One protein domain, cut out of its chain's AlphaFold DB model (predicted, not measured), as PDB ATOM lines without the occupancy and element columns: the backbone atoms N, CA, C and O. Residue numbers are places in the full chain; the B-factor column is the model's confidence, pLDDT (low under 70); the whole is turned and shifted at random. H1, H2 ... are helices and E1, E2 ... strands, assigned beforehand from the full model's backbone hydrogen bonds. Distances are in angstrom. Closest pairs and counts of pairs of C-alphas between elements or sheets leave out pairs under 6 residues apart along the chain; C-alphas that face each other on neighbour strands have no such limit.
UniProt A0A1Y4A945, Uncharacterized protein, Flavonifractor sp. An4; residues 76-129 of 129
ATOM      1  N   ARG A  76     -16.050  20.109  36.381       92.62
ATOM      2  CA  ARG A  76     -15.229  19.202  37.191       92.62
ATOM      3  C   ARG A  76     -16.094  18.608  38.298       92.62
ATOM      4  O   ARG A  76     -16.475  19.310  39.231       92.62
ATOM      5  N   ILE A  77     -16.404  17.319  38.175       90.94
ATOM      6  CA  ILE A  77     -17.255  16.591  39.124       90.94
ATOM      7  C   ILE A  77     -16.386  15.999  40.238       90.94
ATOM      8  O   ILE A  77     -15.495  15.193  39.977       90.94
ATOM      9  N   ILE A  78     -16.671  16.381  41.478       88.06
ATOM     10  CA  ILE A  78     -15.988  15.914  42.683       88.06
ATOM     11  C   ILE A  78     -16.853  14.882  43.400       88.06
ATOM     12  O   ILE A  78     -18.017  15.133  43.719       88.06
ATOM     13  N   LEU A  79     -16.257  13.719  43.670       85.88
ATOM     14  CA  LEU A  79     -16.919  12.556  44.273       85.88
ATOM     15  C   LEU A  79     -16.589  12.363  45.762       85.88
ATOM     16  O   LEU A  79     -16.944  11.345  46.349       85.88
ATOM     17  N   HIS A  80     -15.904  13.320  46.389       82.50
ATOM     18  CA  HIS A  80     -15.619  13.298  47.822       82.50
ATOM     19  C   HIS A  80     -16.198  14.520  48.534       82.50
ATOM     20  O   HIS A  80     -16.526  15.539  47.926       82.50
ATOM     21  N   GLN A  81     -16.300  14.425  49.861       82.31
ATOM     22  CA  GLN A  81     -16.830  15.501  50.696       82.31
ATOM     23  C   GLN A  81     -16.015  16.791  50.535       82.31
ATOM     24  O   GLN A  81     -14.780  16.769  50.473       82.31
ATOM     25  N   LYS A  82     -16.720  17.928  50.509       82.94
ATOM     26  CA  LYS A  82     -16.129  19.271  50.419       82.94
ATOM     27  C   LYS A  82     -15.081  19.472  51.512       82.94
ATOM     28  O   LYS A  82     -15.392  19.329  52.693       82.94
ATOM     29  N   ARG A  83     -13.855  19.845  51.119       73.38
ATOM     30  CA  ARG A  83     -12.722  20.179  52.011       73.38
ATOM     31  C   ARG A  83     -12.298  19.076  52.987       73.38
ATOM     32  O   ARG A  83     -11.471  19.331  53.861       73.38
ATOM     33  N   LYS A  84     -12.818  17.854  52.849       80.19
ATOM     34  CA  LYS A  84     -12.359  16.729  53.658       80.19
ATOM     35  C   LYS A  84     -11.056  16.218  53.075       80.19
ATOM     36  O   LYS A  84     -11.044  15.571  52.035       80.19
ATOM     37  N   VAL A  85      -9.966  16.541  53.751       75.12
ATOM     38  CA  VAL A  85      -8.625  16.078  53.409       75.12
ATOM     39  C   VAL A  85      -8.512  14.578  53.729       75.12
ATOM     40  O   VAL A  85      -8.703  14.210  54.889       75.12
ATOM     41  N   PRO A  86      -8.218  13.703  52.749       72.75
ATOM     42  CA  PRO A  86      -7.960  12.297  53.016       72.75
ATOM     43  C   PRO A  86      -6.686  12.111  53.844       72.75
ATOM     44  O   PRO A  86      -5.732  12.876  53.708       72.75
ATOM     45  N   GLU A  87      -6.628  11.038  54.630       76.06
ATOM     46  CA  GLU A  87      -5.463  10.722  55.469       76.06
ATOM     47  C   GLU A  87      -4.166  10.560  54.663       76.06
ATOM     48  O   GLU A  87      -3.093  10.921  55.140       76.06
ATOM     49  N   ILE A  88      -4.258  10.108  53.404       75.06
ATOM     50  CA  ILE A  88      -3.101   9.989  52.501       75.06
ATOM     51  C   ILE A  88      -2.405  11.335  52.245       75.06
ATOM     52  O   ILE A  88      -1.234  11.373  51.880       75.06
ATOM     53  N   CYS A  89      -3.097  12.457  52.463       75.44
ATOM     54  CA  CYS A  89      -2.518  13.790  52.364       75.44
ATOM     55  C   CYS A  89      -1.706  14.181  53.619       75.44
ATOM     56  O   CYS A  89      -1.260  15.326  53.721       75.44
ATOM     57  N   GLY A  90      -1.492  13.256  54.559       71.69
ATOM     58  CA  GLY A  90      -0.730  13.454  55.790       71.69
ATOM     59  C   GLY A  90      -1.465  14.294  56.831       71.69
ATOM     60  O   GLY A  90      -2.613  14.700  56.640       71.69
ATOM     61  N   ILE A  91      -0.782  14.582  57.944       75.06
ATOM     62  CA  ILE A  91      -1.321  15.376  59.059       75.06
ATOM     63  C   ILE A  91      -1.834  16.721  58.519       75.06
ATOM     64  O   ILE A  91      -1.065  17.515  57.978       75.06
ATOM     65  N   GLU A  92      -3.148  16.946  58.624       68.62
ATOM     66  CA  GLU A  92      -3.854  18.144  58.132       68.62
ATOM     67  C   GLU A  92      -3.656  18.468  56.633       68.62
ATOM     68  O   GLU A  92      -3.764  19.623  56.209       68.62
ATOM     69  N   GLY A  93      -3.347  17.475  55.796       68.69
ATOM     70  CA  GLY A  93      -3.190  17.694  54.351       68.69
ATOM     71  C   GLY A  93      -1.882  18.366  53.963       68.69
ATOM     72  O   GLY A  93      -1.810  19.060  52.945       68.69
ATOM     73  N   ARG A  94      -0.862  18.231  54.813       71.25
ATOM     74  CA  ARG A  94       0.435  18.886  54.651       71.25
ATOM     75  C   ARG A  94       1.450  18.057  53.859       71.25
ATOM     76  O   ARG A  94       2.475  18.615  53.497       71.25
ATOM     77  N   ALA A  95       1.172  16.792  53.529       72.81
ATOM     78  CA  ALA A  95       2.122  15.931  52.807       72.81
ATOM     79  C   ALA A  95       2.522  16.487  51.431       72.81
ATOM     80  O   ALA A  95       3.644  16.280  50.990       72.81
ATOM     81  N   CYS A  96       1.619  17.213  50.765       70.12
ATOM     82  CA  CYS A  96       1.874  17.821  49.455       70.12
ATOM     83  C   CYS A  96       2.266  19.309  49.538       70.12
ATOM     84  O   CYS A  96       2.373  19.969  48.505       70.12
ATOM     85  N   ARG A  97       2.427  19.869  50.747       69.06
ATOM     86  CA  ARG A  97       2.850  21.264  50.946       69.06
ATOM     87  C   ARG A  97       4.366  21.300  51.093       69.06
ATOM     88  O   ARG A  97       4.910  20.624  51.961       69.06
ATOM     89  N   HIS A  98       5.041  22.100  50.277       57.88
ATOM     90  CA  HIS A  98       6.472  22.314  50.446       57.88
ATOM     91  C   HIS A  98       6.710  23.238  51.658       57.88
ATOM     92  O   HIS A  98       5.991  24.231  51.815       57.88
ATOM     93  N   PRO A  99       7.667  22.947  52.556       50.84
ATOM     94  CA  PRO A  99       8.008  23.869  53.636       50.84
ATOM     95  C   PRO A  99       8.438  25.229  53.067       50.84
ATOM     96  O   PRO A  99       9.349  25.296  52.253       50.84
ATOM     97  N   GLY A 100       7.773  26.313  53.471       57.12
ATOM     98  CA  GLY A 100       8.096  27.672  53.010       57.12
ATOM     99  C   GLY A 100       7.536  28.062  51.636       57.12
ATOM    100  O   GLY A 100       7.467  29.254  51.354       57.12
ATOM    101  N   GLU A 101       7.043  27.114  50.828       54.31
ATOM    102  CA  GLU A 101       6.361  27.405  49.562       54.31
ATOM    103  C   GLU A 101       4.943  26.830  49.540       54.31
ATOM    104  O   GLU A 101       4.690  25.625  49.598       54.31
ATOM    105  N   CYS A 102       3.970  27.730  49.452       51.38
ATOM    106  CA  CYS A 102       2.568  27.370  49.373       51.38
ATOM    107  C   CYS A 102       2.262  26.717  48.008       51.38
ATOM    108  O   CYS A 102       2.362  27.358  46.969       51.38
ATOM    109  N   ASN A 103       1.796  25.464  48.031       59.12
ATOM    110  CA  ASN A 103       1.019  24.796  46.974       59.12
ATOM    111  C   ASN A 103       1.707  24.403  45.648       59.12
ATOM    112  O   ASN A 103       1.007  24.012  44.713       59.12
ATOM    113  N   THR A 104       3.034  24.416  45.544       57.56
ATOM    114  CA  THR A 104       3.732  24.063  44.286       57.56
ATOM    115  C   THR A 104       3.619  22.584  43.886       57.56
ATOM    116  O   THR A 104       3.776  22.257  42.713       57.56
ATOM    117  N   MET A 105       3.283  21.686  44.822       61.59
ATOM    118  CA  MET A 105       3.154  20.237  44.586       61.59
ATOM    119  C   MET A 105       1.742  19.678  44.837       61.59
ATOM    120  O   MET A 105       1.577  18.487  45.115       61.59
ATOM    121  N   LEU A 106       0.692  20.502  44.758       70.69
ATOM    122  CA  LEU A 106      -0.664  19.983  44.942       70.69
ATOM    123  C   LEU A 106      -1.081  19.086  43.775       70.69
ATOM    124  O   LEU A 106      -1.003  19.470  42.608       70.69
ATOM    125  N   CYS A 107      -1.577  17.891  44.099       71.69
ATOM    126  CA  CYS A 107      -2.164  17.017  43.097       71.69
ATOM    127  C   CYS A 107      -3.456  17.636  42.547       71.69
ATOM    128  O   CYS A 107      -4.182  18.343  43.246       71.69
ATOM    129  N   SER A 108      -3.790  17.323  41.297       66.50
ATOM    130  CA  SER A 108      -4.994  17.870  40.656       66.50
ATOM    131  C   SER A 108      -6.323  17.411  41.287       66.50
ATOM    132  O   SER A 108      -7.367  17.925  40.907       66.50
ATOM    133  N   ASN A 109      -6.292  16.469  42.239       71.12
ATOM    134  CA  ASN A 109      -7.439  16.006  43.036       71.12
ATOM    135  C   ASN A 109      -7.360  16.491  44.497       71.12
ATOM    136  O   ASN A 109      -7.936  15.881  45.391       71.12
ATOM    137  N   CYS A 110      -6.572  17.529  44.783       79.69
ATOM    138  CA  CYS A 110      -6.387  18.016  46.143       79.69
ATOM    139  C   CYS A 110      -7.660  18.734  46.639       79.69
ATOM    140  O   CYS A 110      -7.950  19.812  46.115       79.69
ATOM    141  N   PRO A 111      -8.351  18.252  47.699       79.62
ATOM    142  CA  PRO A 111      -9.638  18.800  48.167       79.62
ATOM    143  C   PRO A 111      -9.614  20.270  48.597       79.62
ATOM    144  O   PRO A 111     -10.659  20.893  48.784       79.62
ATOM    145  N   VAL A 112      -8.422  20.819  48.836       77.94
ATOM    146  CA  VAL A 112      -8.239  22.218  49.239       77.94
ATOM    147  C   VAL A 112      -7.875  23.134  48.069       77.94
ATOM    148  O   VAL A 112      -7.998  24.347  48.209       77.94
ATOM    149  N   ALA A 113      -7.477  22.585  46.917       79.62
ATOM    150  CA  ALA A 113      -7.110  23.349  45.720       79.62
ATOM    151  C   ALA A 113      -7.997  23.070  44.502       79.62
ATOM    152  O   ALA A 113      -7.761  23.628  43.437       79.62
ATOM    153  N   GLU A 114      -9.055  22.275  44.651       85.50
ATOM    154  CA  GLU A 114      -9.994  21.968  43.563       85.50
ATOM    155  C   GLU A 114     -10.573  23.231  42.937       85.50
ATOM    156  O   GLU A 114     -10.632  23.331  41.717       85.50
ATOM    157  N   LYS A 115     -10.945  24.217  43.768       84.88
ATOM    158  CA  LYS A 115     -11.459  25.508  43.300       84.88
ATOM    159  C   LYS A 115     -10.407  26.273  42.503       84.88
ATOM    160  O   LYS A 115     -10.722  26.765  41.431       84.88
ATOM    161  N   PHE A 116      -9.170  26.319  42.995       84.50
ATOM    162  CA  PHE A 116      -8.062  26.949  42.277       84.50
ATOM    163  C   PHE A 116      -7.843  26.292  40.910       84.50
ATOM    164  O   PHE A 116      -7.762  26.986  39.901       84.50
ATOM    165  N   PHE A 117      -7.789  24.959  40.862       84.12
ATOM    166  CA  PHE A 117      -7.608  24.250  39.602       84.12
ATOM    167  C   PHE A 117      -8.814  24.425  38.678       84.12
ATOM    168  O   PHE A 117      -8.626  24.603  37.485       84.12
ATOM    169  N   ALA A 118     -10.040  24.396  39.205       89.50
ATOM    170  CA  ALA A 118     -11.245  24.608  38.409       89.50
ATOM    171  C   ALA A 118     -11.265  26.010  37.777       89.50
ATOM    172  O   ALA A 118     -11.518  26.134  36.583       89.50
ATOM    173  N   ASP A 119     -10.896  27.041  38.543       89.19
ATOM    174  CA  ASP A 119     -10.794  28.419  38.051       89.19
ATOM    175  C   ASP A 119      -9.699  28.569  36.991       89.19
ATOM    176  O   ASP A 119      -9.940  29.153  35.936       89.19
ATOM    177  N   ARG A 120      -8.505  28.014  37.247       86.19
ATOM    178  CA  ARG A 120      -7.385  28.013  36.292       86.19
ATOM    179  C   ARG A 120      -7.770  27.332  34.979       86.19
ATOM    180  O   ARG A 120      -7.405  27.816  33.914       86.19
ATOM    181  N   ASP A 121      -8.486  26.215  35.071       87.69
ATOM    182  CA  ASP A 121      -8.861  25.388  33.923       87.69
ATOM    183  C   ASP A 121     -10.157  25.881  33.243       87.69
ATOM    184  O   ASP A 121     -10.557  25.338  32.215       87.69
ATOM    185  N   GLY A 122     -10.817  26.908  33.794       92.19
ATOM    186  CA  GLY A 122     -12.052  27.474  33.251       92.19
ATOM    187  C   GLY A 122     -13.248  26.517  33.308       92.19
ATOM    188  O   GLY A 122     -14.091  26.539  32.411       92.19
ATOM    189  N   VAL A 123     -13.316  25.664  34.335       94.62
ATOM    190  CA  VAL A 123     -14.387  24.672  34.525       94.62
ATOM    191  C   VAL A 123     -15.204  24.952  35.786       94.62
ATOM    192  O   VAL A 123     -14.691  25.390  36.813       94.62
ATOM    193  N   GLU A 124     -16.500  24.664  35.731       95.75
ATOM    194  CA  GLU A 124     -17.409  24.746  36.869       95.75
ATOM    195  C   GLU A 124     -17.158  23.577  37.831       95.75
ATOM    196  O   GLU A 124     -17.251  22.406  37.457       95.75
ATOM    197  N   LEU A 125     -16.858  23.883  39.094       91.56
ATOM    198  CA  LEU A 125     -16.676  22.871  40.129       91.56
ATOM    199  C   LEU A 125     -18.032  22.394  40.666       91.56
ATOM    200  O   LEU A 125     -18.768  23.171  41.274       91.56
ATOM    201  N   VAL A 126     -18.327  21.103  40.511       92.75
ATOM    202  CA  VAL A 126     -19.575  20.475  40.966       92.75
ATOM    203  C   VAL A 126     -19.257  19.365  41.957       92.75
ATOM    204  O   VAL A 126     -18.524  18.437  41.639       92.75
ATOM    205  N   TYR A 127     -19.842  19.421  43.151       90.00
ATOM    206  CA  TYR A 127     -19.776  18.319  44.113       90.00
ATOM    207  C   TYR A 127     -20.999  17.426  43.923       90.00
ATOM    208  O   TYR A 127     -22.121  17.919  43.995       90.00
ATOM    209  N   ALA A 128     -20.779  16.138  43.659       87.44
ATOM    210  CA  ALA A 128     -21.861  15.168  43.477       87.44
ATOM    211  C   ALA A 128     -22.423  14.627  44.805       87.44
ATOM    212  O   ALA A 128     -23.460  13.966  44.798       87.44
ATOM    213  N   VAL A 129     -21.719  14.880  45.914       80.44
ATOM    214  CA  VAL A 129     -22.054  14.444  47.279       80.44
ATOM    215  C   VAL A 129     -22.571  15.579  48.149       80.44
ATOM    216  O   VAL A 129     -22.151  16.744  47.933       80.44
TER     217      VAL A 129
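What this domain is: This is residues 76 to 129 of the 129 residues of an uncharacterized protein of Flavonifractor sp. An4 (UniProt A0A1Y4A945). Little regular structure: a small ribbon of two parallel strands, E1 and E2, lies at one end with one short helix, H1, next to it, and a long loop, residues 79 to 113, runs out to the far end and back to H1. The printed part has 54 residues, 15 of them in named elements, in the order E1, H1, E2; the class is mixed. It is compact, radius of gyration of the C-alphas 11.4 A, and flat, spanning 30 by 23 by 11 A.

How they stand to each other: E1, residues 76 to 78, and E2, residues 124 to 127, are parallel neighbours at 16 degrees; N 76 and O 124 are 2.8 A apart, within hydrogen-bond range. With H1, residues 114 to 121, they form a strand-helix-strand unit, two parallel strands with a helix between along the chain, its crossover right-handed. The closest C-alphas of H1 and E2 are those of Ala 118 and Leu 125, 6.0 A. In H1 every O i to N i+4 pair is within hydrogen-bond range.

Where its parts are: E1 begins at C-alpha 76 (-15.229, 19.202, 37.191). H1 is 10.3 A long. E2, 10.0 A, ends at C-alpha 127 (-19.776, 18.319, 44.113).

The domain as a whole: The C-alphas farthest apart, Gly 100 and Ala 128, are 33.8 A apart. The printed part has no cut. E1 to H1 is a long link, H1 to E2 a tight one. pLDDT is under 70 at residues 92 to 93, 97 to 105 and 108.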